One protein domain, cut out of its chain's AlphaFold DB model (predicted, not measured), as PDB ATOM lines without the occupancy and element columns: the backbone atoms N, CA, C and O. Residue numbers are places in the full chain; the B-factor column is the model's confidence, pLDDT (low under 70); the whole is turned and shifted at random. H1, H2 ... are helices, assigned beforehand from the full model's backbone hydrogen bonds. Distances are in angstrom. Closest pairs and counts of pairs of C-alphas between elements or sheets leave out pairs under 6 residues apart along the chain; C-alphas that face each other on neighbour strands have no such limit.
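Overview. This is residues 39 to 133 of the 221 residues of an uncharacterized protein of Tautonia plasticadhaerens (UniProt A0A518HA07). A long helical hairpin, H1 and H2, makes the length of this domain, and a shorter helix, H4, crosses the middle part of H2 nearly at right angles. Two short helices sit towards opposite ends of H2: H5 packs near its beginning and H3 lies near its last residue. The printed part has 95 residues with five named helices, H1 to H5 along the chain, and no named strand; the class is all helix. The whole is compact, with a radius of gyration of the C-alphas of 13.1 A, yet elongated, spanning 40 by 25 by 21 A.

Along the chain. H2, the longest helix, holds residues 65 to 84 and measures 28.5 A from C-alpha 65 at (44.624, -33.928, 266.175) to C-alpha 84 at (20.128, -21.262, 259.141). H1, residues 39 to 57, measures 27.3 A and begins with C-alpha 39 at (25.865, -19.126, 269.341). H4, residues 101 to 114, measures 19.8 A. H3, residues 90 to 96, and H5, residues 125 to 131, have seven residues each; H5 ends with C-alpha 131 at (40.988, -40.388, 251.577).

Arrangement. H2 is the hub, touching three helices. It forms a helical hairpin with H1, at a shallow tilt of 28 degrees, opposite ways; their closest C-alphas, those of Ala 52 and Ala 66, are 4.9 A apart. With residues 70 to 78 alone, H2 touches H4, about perpendicular at 76 degrees; the closest C-alphas, of Gly 74 and Ile 108, are 4.1 A apart. With residues 66 to 70 alone, H2 touches H5, also at 76 degrees; the closest C-alphas, of Ala 67 and Ile 125, are 4.3 A apart. H4 and H5 only just touch, with 3 pairs of C-alphas within 8 A, the closest being Leu 110 and Lys 129 at 6.5 A. H3 is close to H2 but not clearly touching it; the C-alphas of Leu 84 and Trp 90 are closest, at 5.1 A. H1 and H4 are apart, and so are H1 and H3. In H1, H2, H3, H4 and H5 every O i to N i+4 pair is within hydrogen-bond range.

Size, cuts and confidence. The two C-alphas farthest apart, those of Val 60 and Lys 87, are separated by 41.4 A. The printed part has no cut. The links H2 to H3 and H3 to H4 are tight, those from H1 to H2 and H4 to H5 are short, and no link is long. The mean pLDDT of the printed part is 89.5; residues 58 to 64, between H1 and H2, are under 70.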
ATOM      1  N   GLU A  39      24.795 -19.930 268.746       92.00
ATOM      2  CA  GLU A  39      25.865 -19.126 269.341       92.00
ATOM      3  C   GLU A  39      26.959 -20.031 269.918       92.00
ATOM      4  O   GLU A  39      28.122 -19.914 269.539       92.00
ATOM      5  N   LYS A  40      26.581 -21.036 270.720       92.50
ATOM      6  CA  LYS A  40      27.537 -21.998 271.289       92.50
ATOM      7  C   LYS A  40      28.249 -22.816 270.209       92.50
ATOM      8  O   LYS A  40      29.445 -23.086 270.304       92.50
ATOM      9  N   LEU A  41      27.525 -23.235 269.168       92.81
ATOM     10  CA  LEU A  41      28.133 -23.920 268.025       92.81
ATOM     11  C   LEU A  41      29.102 -23.003 267.273       92.81
ATOM     12  O   LEU A  41      30.139 -23.473 266.813       92.81
ATOM     13  N   THR A  42      28.780 -21.715 267.161       91.94
ATOM     14  CA  THR A  42      29.618 -20.712 266.499       91.94
ATOM     15  C   THR A  42      30.928 -20.511 267.250       91.94
ATOM     16  O   THR A  42      31.987 -20.614 266.638       91.94
ATOM     17  N   GLU A  43      30.877 -20.317 268.568       93.19
ATOM     18  CA  GLU A  43      32.074 -20.218 269.416       93.19
ATOM     19  C   GLU A  43      32.973 -21.449 269.256       93.19
ATOM     20  O   GLU A  43      34.167 -21.322 268.984       93.19
ATOM     21  N   TYR A  44      32.379 -22.647 269.305       93.19
ATOM     22  CA  TYR A  44      33.099 -23.906 269.100       93.19
ATOM     23  C   TYR A  44      33.765 -24.001 267.720       93.19
ATOM     24  O   TYR A  44      34.873 -24.519 267.586       93.19
ATOM     25  N   ILE A  45      33.084 -23.537 266.668       93.12
ATOM     26  CA  ILE A  45      33.616 -23.540 265.300       93.12
ATOM     27  C   ILE A  45      34.818 -22.603 265.196       93.12
ATOM     28  O   ILE A  45      35.832 -22.998 264.625       93.12
ATOM     29  N   LEU A  46      34.706 -21.386 265.732       92.69
ATOM     30  CA  LEU A  46      35.764 -20.379 265.655       92.69
ATOM     31  C   LEU A  46      37.019 -20.832 266.404       92.69
ATOM     32  O   LEU A  46      38.103 -20.844 265.820       92.69
ATOM     33  N   ASP A  47      36.860 -21.298 267.643       92.25
ATOM     34  CA  ASP A  47      37.962 -21.846 268.438       92.25
ATOM     35  C   ASP A  47      38.572 -23.097 267.779       92.25
ATOM     36  O   ASP A  47      39.788 -23.222 267.627       92.25
ATOM     37  N   GLY A  48      37.727 -24.006 267.282       89.88
ATOM     38  CA  GLY A  48      38.174 -25.227 266.619       89.88
ATOM     39  C   GLY A  48      38.956 -24.980 265.323       89.88
ATOM     40  O   GLY A  48      39.890 -25.730 265.032       89.88
ATOM     41  N   LEU A  49      38.598 -23.954 264.546       89.44
ATOM     42  CA  LEU A  49      39.329 -23.572 263.334       89.44
ATOM     43  C   LEU A  49      40.688 -22.955 263.657       89.44
ATOM     44  O   LEU A  49      41.674 -23.313 263.012       89.44
ATOM     45  N   GLU A  50      40.752 -22.081 264.659       89.38
ATOM     46  CA  GLU A  50      42.006 -21.459 265.084       89.38
ATOM     47  C   GLU A  50      42.973 -22.503 265.657       89.38
ATOM     48  O   GLU A  50      44.130 -22.577 265.248       89.38
ATOM     49  N   GLN A  51      42.486 -23.413 266.501       85.44
ATOM     50  CA  GLN A  51      43.307 -24.510 267.015       85.44
ATOM     51  C   GLN A  51      43.764 -25.459 265.898       85.44
ATOM     52  O   GLN A  51      44.918 -25.876 265.885       85.44
ATOM     53  N   ALA A  52      42.907 -25.775 264.918       83.56
ATOM     54  CA  ALA A  52      43.312 -26.600 263.775       83.56
ATOM     55  C   ALA A  52      44.394 -25.914 262.923       83.56
ATOM     56  O   ALA A  52      45.274 -26.589 262.382       83.56
ATOM     57  N   ARG A  53      44.344 -24.581 262.809       84.94
ATOM     58  CA  ARG A  53      45.376 -23.781 262.145       84.94
ATOM     59  C   ARG A  53      46.694 -23.830 262.916       84.94
ATOM     60  O   ARG A  53      47.714 -24.160 262.321       84.94
ATOM     61  N   GLN A  54      46.666 -23.590 264.223       83.56
ATOM     62  CA  GLN A  54      47.854 -23.647 265.080       83.56
ATOM     63  C   GLN A  54      48.479 -25.048 265.107       83.56
ATOM     64  O   GLN A  54      49.696 -25.189 265.018       83.56
ATOM     65  N   GLU A  55      47.666 -26.105 265.166       80.75
ATOM     66  CA  GLU A  55      48.127 -27.500 265.088       80.75
ATOM     67  C   GLU A  55      48.775 -27.816 263.732       80.75
ATOM     68  O   GLU A  55      49.722 -28.599 263.670       80.75
ATOM     69  N   ARG A  56      48.297 -27.199 262.642       74.75
ATOM     70  CA  ARG A  56      48.907 -27.335 261.314       74.75
ATOM     71  C   ARG A  56      50.248 -26.607 261.230       74.75
ATOM     72  O   ARG A  56      51.202 -27.177 260.716       74.75
ATOM     73  N   GLU A  57      50.311 -25.370 261.715       74.50
ATOM     74  CA  GLU A  57      51.514 -24.526 261.657       74.50
ATOM     75  C   GLU A  57      52.620 -25.026 262.592       74.50
ATOM     76  O   GLU A  57      53.801 -24.921 262.274       74.50
ATOM     77  N   SER A  58      52.256 -25.599 263.737       63.53
ATOM     78  CA  SER A  58      53.242 -25.980 264.742       63.53
ATOM     79  C   SER A  58      54.053 -27.226 264.386       63.53
ATOM     80  O   SER A  58      55.045 -27.446 265.063       63.53
ATOM     81  N   LEU A  59      53.690 -28.051 263.387       57.22
ATOM     82  CA  LEU A  59      54.317 -29.363 263.066       57.22
ATOM     83  C   LEU A  59      54.481 -30.332 264.271       57.22
ATOM     84  O   LEU A  59      54.940 -31.462 264.115       57.22
ATOM     85  N   VAL A  60      54.087 -29.916 265.479       50.50
ATOM     86  CA  VAL A  60      54.486 -30.476 266.780       50.50
ATOM     87  C   VAL A  60      53.641 -31.687 267.169       50.50
ATOM     88  O   VAL A  60      53.969 -32.399 268.115       50.50
ATOM     89  N   GLN A  61      52.593 -32.007 266.413       50.94
ATOM     90  CA  GLN A  61      51.851 -33.247 266.599       50.94
ATOM     91  C   GLN A  61      51.746 -33.988 265.277       50.94
ATOM     92  O   GLN A  61      50.987 -33.595 264.395       50.94
ATOM     93  N   LEU A  62      52.500 -35.082 265.178       49.09
ATOM     94  CA  LEU A  62      52.406 -36.133 264.167       49.09
ATOM     95  C   LEU A  62      50.934 -36.505 263.879       49.09
ATOM     96  O   LEU A  62      50.348 -37.396 264.488       49.09
ATOM     97  N   GLY A  63      50.329 -35.765 262.953       53.22
ATOM     98  CA  GLY A  63      49.279 -36.188 262.039       53.22
ATOM     99  C   GLY A  63      47.920 -36.610 262.593       53.22
ATOM    100  O   GLY A  63      47.195 -37.206 261.828       53.22
ATOM    101  N   GLY A  64      47.517 -36.368 263.845       61.38
ATOM    102  CA  GLY A  64      46.225 -36.895 264.348       61.38
ATOM    103  C   GLY A  64      45.160 -35.857 264.716       61.38
ATOM    104  O   GLY A  64      43.994 -35.985 264.330       61.38
ATOM    105  N   GLY A  65      45.552 -34.852 265.504       80.31
ATOM    106  CA  GLY A  65      44.624 -33.928 266.175       80.31
ATOM    107  C   GLY A  65      43.840 -33.045 265.207       80.31
ATOM    108  O   GLY A  65      42.607 -33.024 265.244       80.31
ATOM    109  N   ALA A  66      44.548 -32.423 264.261       85.56
ATOM    110  CA  ALA A  66      43.972 -31.437 263.349       85.56
ATOM    111  C   ALA A  66      42.841 -32.008 262.481       85.56
ATOM    112  O   ALA A  66      41.837 -31.336 262.227       85.56
ATOM    113  N   ALA A  67      42.952 -33.268 262.045       89.62
ATOM    114  CA  ALA A  67      41.921 -33.905 261.232       89.62
ATOM    115  C   ALA A  67      40.664 -34.232 262.048       89.62
ATOM    116  O   ALA A  67      39.547 -33.960 261.599       89.62
ATOM    117  N   VAL A  68      40.834 -34.756 263.268       91.81
ATOM    118  CA  VAL A  68      39.725 -35.014 264.203       91.81
ATOM    119  C   VAL A  68      39.015 -33.711 264.565       91.81
ATOM    120  O   VAL A  68      37.785 -33.646 264.556       91.81
ATOM    121  N   ARG A  69      39.774 -32.646 264.825       92.12
ATOM    122  CA  ARG A  69      39.226 -31.323 265.115       92.12
ATOM    123  C   ARG A  69      38.443 -30.762 263.934       92.12
ATOM    124  O   ARG A  69      37.286 -30.386 264.099       92.12
ATOM    125  N   THR A  70      39.011 -30.817 262.730       93.81
ATOM    126  CA  THR A  70      38.328 -30.405 261.492       93.81
ATOM    127  C   THR A  70      37.033 -31.191 261.272       93.81
ATOM    128  O   THR A  70      36.019 -30.618 260.879       93.81
ATOM    129  N   PHE A  71      37.023 -32.491 261.573       95.81
ATOM    130  CA  PHE A  71      35.812 -33.311 261.517       95.81
ATOM    131  C   PHE A  71      34.736 -32.834 262.500       95.81
ATOM    132  O   PHE A  71      33.568 -32.710 262.124       95.81
ATOM    133  N   ARG A  72      35.111 -32.533 263.748       95.50
ATOM    134  CA  ARG A  72      34.176 -32.008 264.757       95.50
ATOM    135  C   ARG A  72      33.649 -30.625 264.373       95.50
ATOM    136  O   ARG A  72      32.448 -30.395 264.477       95.50
ATOM    137  N   VAL A  73      34.501 -29.750 263.844       96.12
ATOM    138  CA  VAL A  73      34.088 -28.458 263.277       96.12
ATOM    139  C   VAL A  73      33.097 -28.663 262.126       96.12
ATOM    140  O   VAL A  73      32.043 -28.035 262.107       96.12
ATOM    141  N   GLY A  74      33.361 -29.603 261.215       96.94
ATOM    142  CA  GLY A  74      32.440 -29.973 260.135       96.94
ATOM    143  C   GLY A  74      31.068 -30.438 260.632       96.94
ATOM    144  O   GLY A  74      30.034 -30.079 260.058       96.94
ATOM    145  N   ARG A  75      31.039 -31.182 261.743       97.25
ATOM    146  CA  ARG A  75      29.802 -31.586 262.422       97.25
ATOM    147  C   ARG A  75      29.032 -30.383 262.970       97.25
ATOM    148  O   ARG A  75      27.839 -30.270 262.707       97.25
ATOM    149  N   ALA A  76      29.703 -29.485 263.690       96.94
ATOM    150  CA  ALA A  76      29.082 -28.274 264.230       96.94
ATOM    151  C   ALA A  76      28.545 -27.366 263.109       96.94
ATOM    152  O   ALA A  76      27.388 -26.950 263.150       96.94
ATOM    153  N   LEU A  77      29.336 -27.154 262.052       97.19
ATOM    154  CA  LEU A  77      28.937 -26.399 260.862       97.19
ATOM    155  C   LEU A  77      27.696 -26.988 260.190       97.19
ATOM    156  O   LEU A  77      26.858 -26.242 259.694       97.19
ATOM    157  N   THR A  78      27.556 -28.315 260.184       97.50
ATOM    158  CA  THR A  78      26.365 -28.977 259.641       97.50
ATOM    159  C   THR A  78      25.119 -28.617 260.450       97.50
ATOM    160  O   THR A  78      24.092 -28.283 259.866       97.50
ATOM    161  N   TYR A  79      25.212 -28.593 261.782       97.00
ATOM    162  CA  TYR A  79      24.094 -28.200 262.643       97.00
ATOM    163  C   TYR A  79      23.711 -26.728 262.473       97.00
ATOM    164  O   TYR A  79      22.528 -26.426 262.306       97.00
ATOM    165  N   VAL A  80      24.694 -25.824 262.419       95.81
ATOM    166  CA  VAL A  80      24.437 -24.398 262.159       95.81
ATOM    167  C   VAL A  80      23.816 -24.203 260.774       95.81
ATOM    168  O   VAL A  80      22.789 -23.538 260.638       95.81
ATOM    169  N   ARG A  81      24.380 -24.843 259.739       96.50
ATOM    170  CA  ARG A  81      23.843 -24.807 258.372       96.50
ATOM    171  C   ARG A  81      22.389 -25.248 258.344       96.50
ATOM    172  O   ARG A  81      21.570 -24.565 257.739       96.50
ATOM    173  N   ASP A  82      22.064 -26.371 258.971       95.38
ATOM    174  CA  ASP A  82      20.717 -26.931 258.924       95.38
ATOM    175  C   ASP A  82      19.701 -26.038 259.667       95.38
ATOM    176  O   ASP A  82      18.549 -25.947 259.241       95.38
ATOM    177  N   GLY A  83      20.127 -25.302 260.703       92.81
ATOM    178  CA  GLY A  83      19.302 -24.299 261.390       92.81
ATOM    179  C   GLY A  83      19.119 -22.979 260.623       92.81
ATOM    180  O   GLY A  83      18.059 -22.352 260.711       92.81
ATOM    181  N   LEU A  84      20.123 -22.555 259.845       93.56
ATOM    182  CA  LEU A  84      20.128 -21.262 259.141       93.56
ATOM    183  C   LEU A  84      19.687 -21.342 257.672       93.56
ATOM    184  O   LEU A  84      19.203 -20.352 257.114       93.56
ATOM    185  N   LYS A  85      19.833 -22.500 257.018       91.19
ATOM    186  CA  LYS A  85      19.494 -22.686 255.597       91.19
ATOM    187  C   LYS A  85      18.001 -22.472 255.303       91.19
ATOM    188  O   LYS A  85      17.725 -21.757 254.339       91.19
ATOM    189  N   PRO A  86      17.037 -22.969 256.109       92.44
ATOM    190  CA  PRO A  86      15.613 -22.677 255.904       92.44
ATOM    191  C   PRO A  86      15.286 -21.180 256.001       92.44
ATOM    192  O   PRO A  86      14.388 -20.695 255.322       92.44
ATOM    193  N   LYS A  87      16.064 -20.435 256.797       92.81
ATOM    194  CA  LYS A  87      15.919 -18.987 257.007       92.81
ATOM    195  C   LYS A  87      16.675 -18.144 255.975       92.81
ATOM    196  O   LYS A  87      16.654 -16.924 256.061       92.81
ATOM    197  N   LYS A  88      17.374 -18.773 255.018       93.69
ATOM    198  CA  LYS A  88      18.264 -18.117 254.037       93.69
ATOM    199  C   LYS A  88      19.387 -17.269 254.668       93.69
ATOM    200  O   LYS A  88      19.985 -16.447 253.984       93.69
ATOM    201  N   GLN A  89      19.730 -17.511 255.935       95.75
ATOM    202  CA  GLN A  89      20.734 -16.740 256.691       95.75
ATOM    203  C   GLN A  89      22.146 -17.335 256.620       95.75
ATOM    204  O   GLN A  89      23.102 -16.735 257.093       95.75
ATOM    205  N   TRP A  90      22.299 -18.511 256.005       95.19
ATOM    206  CA  TRP A  90      23.565 -19.246 256.006       95.19
ATOM    207  C   TRP A  90      24.745 -18.469 255.401       95.19
ATOM    208  O   TRP A  90      25.835 -18.503 255.958       95.19
ATOM    209  N   LYS A  91      24.541 -17.760 254.281       94.44
ATOM    210  CA  LYS A  91      25.611 -16.963 253.653       94.44
ATOM    211  C   LYS A  91      25.994 -15.746 254.498       94.44
ATOM    212  O   LYS A  91      27.174 -15.548 254.740       94.44
ATOM    213  N   ALA A  92      24.999 -15.004 254.988       95.25
ATOM    214  CA  ALA A  92      25.224 -13.837 255.840       95.25
ATOM    215  C   ALA A  92      26.004 -14.208 257.110       95.25
ATOM    216  O   ALA A  92      26.958 -13.532 257.462       95.25
ATOM    217  N   TRP A  93      25.672 -15.345 257.730       96.00
ATOM    218  CA  TRP A  93      26.403 -15.861 258.887       96.00
ATOM    219  C   TRP A  93      27.869 -16.206 258.562       96.00
ATOM    220  O   TRP A  93      28.767 -15.898 259.339       96.00
ATOM    221  N   GLN A  94      28.153 -16.804 257.396       95.12
ATOM    222  CA  GLN A  94      29.544 -17.052 256.982       95.12
ATOM    223  C   GLN A  94      30.336 -15.750 256.808       95.12
ATOM    224  O   GLN A  94      31.498 -15.692 257.207       95.12
ATOM    225  N   GLU A  95      29.715 -14.730 256.212       95.12
ATOM    226  CA  GLU A  95      30.323 -13.414 255.989       95.12
ATOM    227  C   GLU A  95      30.577 -12.682 257.314       95.12
ATOM    228  O   GLU A  95      31.684 -12.190 257.534       95.12
ATOM    229  N   GLU A  96      29.601 -12.692 258.224       95.69
ATOM    230  CA  GLU A  96      29.692 -12.111 259.569       95.69
ATOM    231  C   GLU A  96      30.880 -12.678 260.359       95.69
ATOM    232  O   GLU A  96      31.653 -11.934 260.964       95.69
ATOM    233  N   HIS A  97      31.090 -13.994 260.278       93.31
ATOM    234  CA  HIS A  97      32.180 -14.684 260.966       93.31
ATOM    235  C   HIS A  97      33.461 -14.828 260.130       93.31
ATOM    236  O   HIS A  97      34.392 -15.516 260.552       93.31
ATOM    237  N   LYS A  98      33.538 -14.175 258.961       94.31
ATOM    238  CA  LYS A  98      34.710 -14.170 258.063       94.31
ATOM    239  C   LYS A  98      35.208 -15.576 257.698       94.31
ATOM    240  O   LYS A  98      36.408 -15.820 257.568       94.31
ATOM    241  N   LEU A  99      34.283 -16.517 257.525       91.62
ATOM    242  CA  LEU A  99      34.603 -17.905 257.214       91.62
ATOM    243  C   LEU A  99      34.716 -18.109 255.702       91.62
ATOM    244  O   LEU A  99      33.758 -17.914 254.955       91.62
ATOM    245  N   ALA A 100      35.876 -18.580 255.240       92.25
ATOM    246  CA  ALA A 100      36.067 -18.909 253.834       92.25
ATOM    247  C   ALA A 100      35.138 -20.062 253.405       92.25
ATOM    248  O   ALA A 100      35.197 -21.169 253.951       92.25
ATOM    249  N   ALA A 101      34.317 -19.825 252.377       90.56
ATOM    250  CA  ALA A 101      33.330 -20.793 251.892       90.56
ATOM    251  C   ALA A 101      33.952 -22.147 251.495       90.56
ATOM    252  O   ALA A 101      33.345 -23.196 251.726       90.56
ATOM    253  N   GLY A 102      35.171 -22.133 250.939       92.25
ATOM    254  CA  GLY A 102      35.942 -23.339 250.622       92.25
ATOM    255  C   GLY A 102      36.235 -24.172 251.870       92.25
ATOM    256  O   GLY A 102      35.819 -25.326 251.946       92.25
ATOM    257  N   THR A 103      36.839 -23.559 252.890       91.56
ATOM    258  CA  THR A 103      37.161 -24.204 254.173       91.56
ATOM    259  C   THR A 103      35.921 -24.787 254.851       91.56
ATOM    260  O   THR A 103      35.937 -25.939 255.288       91.56
ATOM    261  N   VAL A 104      34.820 -24.028 254.885       95.06
ATOM    262  CA  VAL A 104      33.541 -24.487 255.453       95.06
ATOM    263  C   VAL A 104      33.002 -25.699 254.690       95.06
ATOM    264  O   VAL A 104      32.633 -26.707 255.294       95.06
ATOM    265  N   SER A 105      32.976 -25.620 253.358       95.44
ATOM    266  CA  SER A 105      32.509 -26.704 252.490       95.44
ATOM    267  C   SER A 105      33.346 -27.972 252.664       95.44
ATOM    268  O   SER A 105      32.797 -29.068 252.774       95.44
ATOM    269  N   GLU A 106      34.670 -27.841 252.741       95.44
ATOM    270  CA  GLU A 106      35.582 -28.964 252.946       95.44
ATOM    271  C   GLU A 106      35.383 -29.645 254.301       95.44
ATOM    272  O   GLU A 106      35.298 -30.872 254.351       95.44
ATOM    273  N   ALA A 107      35.265 -28.874 255.387       96.31
ATOM    274  CA  ALA A 107      35.049 -29.418 256.727       96.31
ATOM    275  C   ALA A 107      33.712 -30.175 256.821       96.31
ATOM    276  O   ALA A 107      33.668 -31.307 257.307       96.31
ATOM    277  N   ILE A 108      32.632 -29.591 256.288       97.56
ATOM    278  CA  ILE A 108      31.315 -30.241 256.214       97.56
ATOM    279  C   ILE A 108      31.396 -31.538 255.399       97.56
ATOM    280  O   ILE A 108      30.957 -32.588 255.866       97.56
ATOM    281  N   ARG A 109      32.005 -31.502 254.205       97.44
ATOM    282  CA  ARG A 109      32.159 -32.693 253.349       97.44
ATOM    283  C   ARG A 109      32.982 -33.781 254.025       97.44
ATOM    284  O   ARG A 109      32.665 -34.959 253.865       97.44
ATOM    285  N   LEU A 110      34.027 -33.410 254.764       96.44
ATOM    286  CA  LEU A 110      34.833 -34.358 255.527       96.44
ATOM    287  C   LEU A 110      33.972 -35.079 256.570       96.44
ATOM    288  O   LEU A 110      34.005 -36.308 256.636       96.44
ATOM    289  N   PHE A 111      33.154 -34.339 257.324       97.56
ATOM    290  CA  PHE A 111      32.212 -34.911 258.286       97.56
ATOM    291  C   PHE A 111      31.184 -35.840 257.623       97.56
ATOM    292  O   PHE A 111      31.077 -37.013 257.994       97.56
ATOM    293  N   GLU A 112      30.477 -35.345 256.604       96.94
ATOM    294  CA  GLU A 112      29.410 -36.075 255.908       96.94
ATOM    295  C   GLU A 112      29.916 -37.385 255.273       96.94
ATOM    296  O   GLU A 112      29.200 -38.390 255.239       96.94
ATOM    297  N   ARG A 113      31.167 -37.405 254.791       96.88
ATOM    298  CA  ARG A 113      31.760 -38.580 254.135       96.88
ATOM    299  C   ARG A 113      32.418 -39.553 255.098       96.88
ATOM    300  O   ARG A 113      32.255 -40.762 254.927       96.88
ATOM    301  N   ALA A 114      33.148 -39.064 256.097       95.88
ATOM    302  CA  ALA A 114      33.806 -39.942 257.055       95.88
ATOM    303  C   ALA A 114      32.803 -40.611 258.003       95.88
ATOM    304  O   ALA A 114      32.987 -41.780 258.346       95.88
ATOM    305  N   LYS A 115      31.714 -39.915 258.371       93.56
ATOM    306  CA  LYS A 115      30.607 -40.365 259.245       93.56
ATOM    307  C   LYS A 115      30.984 -40.734 260.686       93.56
ATOM    308  O   LYS A 115      30.128 -40.664 261.559       93.56
ATOM    309  N   SER A 116      32.229 -41.129 260.946       94.25
ATOM    310  CA  SER A 116      32.747 -41.455 262.273       94.25
ATOM    311  C   SER A 116      34.118 -40.826 262.488       94.25
ATOM    312  O   SER A 116      34.943 -40.771 261.577       94.25
ATOM    313  N   GLU A 117      34.355 -40.401 263.724       92.75
ATOM    314  CA  GLU A 117      35.625 -39.845 264.184       92.75
ATOM    315  C   GLU A 117      36.747 -40.897 264.169       92.75
ATOM    316  O   GLU A 117      37.874 -40.591 263.780       92.75
ATOM    317  N   ASP A 118      36.431 -42.161 264.485       91.25
ATOM    318  CA  ASP A 118      37.411 -43.262 264.530       91.25
ATOM    319  C   ASP A 118      38.085 -43.499 263.176       91.25
ATOM    320  O   ASP A 118      39.219 -43.955 263.092       91.25
ATOM    321  N   LYS A 119      37.386 -43.144 262.097       92.31
ATOM    322  CA  LYS A 119      37.851 -43.287 260.720       92.31
ATOM    323  C   LYS A 119      38.822 -42.185 260.273       92.31
ATOM    324  O   LYS A 119      39.380 -42.275 259.175       92.31
ATOM    325  N   ILE A 120      38.974 -41.135 261.077       91.56
ATOM    326  CA  ILE A 120      39.881 -40.005 260.833       91.56
ATOM    327  C   ILE A 120      41.043 -40.005 261.825       91.56
ATOM    328  O   ILE A 120      42.095 -39.440 261.537       91.56
ATOM    329  N   LYS A 121      40.880 -40.656 262.978       89.38
ATOM    330  CA  LYS A 121      41.909 -40.713 264.011       89.38
ATOM    331  C   LYS A 121      43.233 -41.245 263.445       89.38
ATOM    332  O   LYS A 121      43.271 -42.307 262.830       89.38
ATOM    333  N   GLY A 122      44.308 -40.488 263.667       84.88
ATOM    334  CA  GLY A 122      45.656 -40.817 263.193       84.88
ATOM    335  C   GLY A 122      45.945 -40.463 261.730       84.88
ATOM    336  O   GLY A 122      47.027 -40.783 261.255       84.88
ATOM    337  N   LEU A 123      45.008 -39.830 261.013       87.25
ATOM    338  CA  LEU A 123      45.250 -39.293 259.671       87.25
ATOM    339  C   LEU A 123      45.563 -37.806 259.731       87.25
ATOM    340  O   LEU A 123      44.851 -37.060 260.407       87.25
ATOM    341  N   SER A 124      46.551 -37.363 258.948       88.25
ATOM    342  CA  SER A 124      46.775 -35.932 258.755       88.25
ATOM    343  C   SER A 124      45.544 -35.301 258.095       88.25
ATOM    344  O   SER A 124      44.736 -35.982 257.454       88.25
ATOM    345  N   ILE A 125      45.372 -33.983 258.228       88.06
ATOM    346  CA  ILE A 125      44.228 -33.302 257.606       88.06
ATOM    347  C   ILE A 125      44.221 -33.495 256.081       88.06
ATOM    348  O   ILE A 125      43.160 -33.718 255.496       88.06
ATOM    349  N   THR A 126      45.396 -33.474 255.449       88.62
ATOM    350  CA  THR A 126      45.559 -33.701 254.010       88.62
ATOM    351  C   THR A 126      45.203 -35.138 253.648       88.62
ATOM    352  O   THR A 126      44.361 -35.345 252.772       88.62
ATOM    353  N   ASP A 127      45.735 -36.127 254.374       89.38
ATOM    354  CA  ASP A 127      45.432 -37.543 254.129       89.38
ATOM    355  C   ASP A 127      43.947 -37.840 254.314       89.38
ATOM    356  O   ASP A 127      43.345 -38.546 253.506       89.38
ATOM    357  N   ALA A 128      43.320 -37.262 255.341       91.56
ATOM    358  CA  ALA A 128      41.888 -37.383 255.566       91.56
ATOM    359  C   ALA A 128      41.098 -36.777 254.394       91.56
ATOM    360  O   ALA A 128      40.210 -37.431 253.838       91.56
ATOM    361  N   LYS A 129      41.436 -35.558 253.959       92.38
ATOM    362  CA  LYS A 129      40.760 -34.907 252.828       92.38
ATOM    363  C   LYS A 129      40.923 -35.699 251.527       92.38
ATOM    364  O   LYS A 129      39.935 -35.858 250.811       92.38
ATOM    365  N   VAL A 130      42.104 -36.246 251.235       92.25
ATOM    366  CA  VAL A 130      42.341 -37.099 250.055       92.25
ATOM    367  C   VAL A 130      41.567 -38.415 250.172       92.25
ATOM    368  O   VAL A 130      40.825 -38.782 249.258       92.25
ATOM    369  N   ARG A 131      41.661 -39.104 251.318       93.25
ATOM    370  CA  ARG A 131      40.988 -40.388 251.577       93.25
ATOM    371  C   ARG A 131      39.473 -40.290 251.426       93.25
ATOM    372  O   ARG A 131      38.855 -41.181 250.847       93.25
ATOM    373  N   TYR A 132      38.877 -39.194 251.894       94.81
ATOM    374  CA  TYR A 132      37.441 -38.928 251.765       94.81
ATOM    375  C   TYR A 132      37.082 -38.111 250.515       94.81
ATOM    376  O   TYR A 132      35.953 -37.631 250.397       94.81
ATOM    377  N   ARG A 133      38.004 -37.979 249.547       93.38
ATOM    378  CA  ARG A 133      37.818 -37.294 248.252       93.38
ATOM    379  C   ARG A 133      37.316 -35.847 248.375       93.38
ATOM    380  O   ARG A 133      36.590 -35.367 247.502       93.38
TER     381      ARG A 133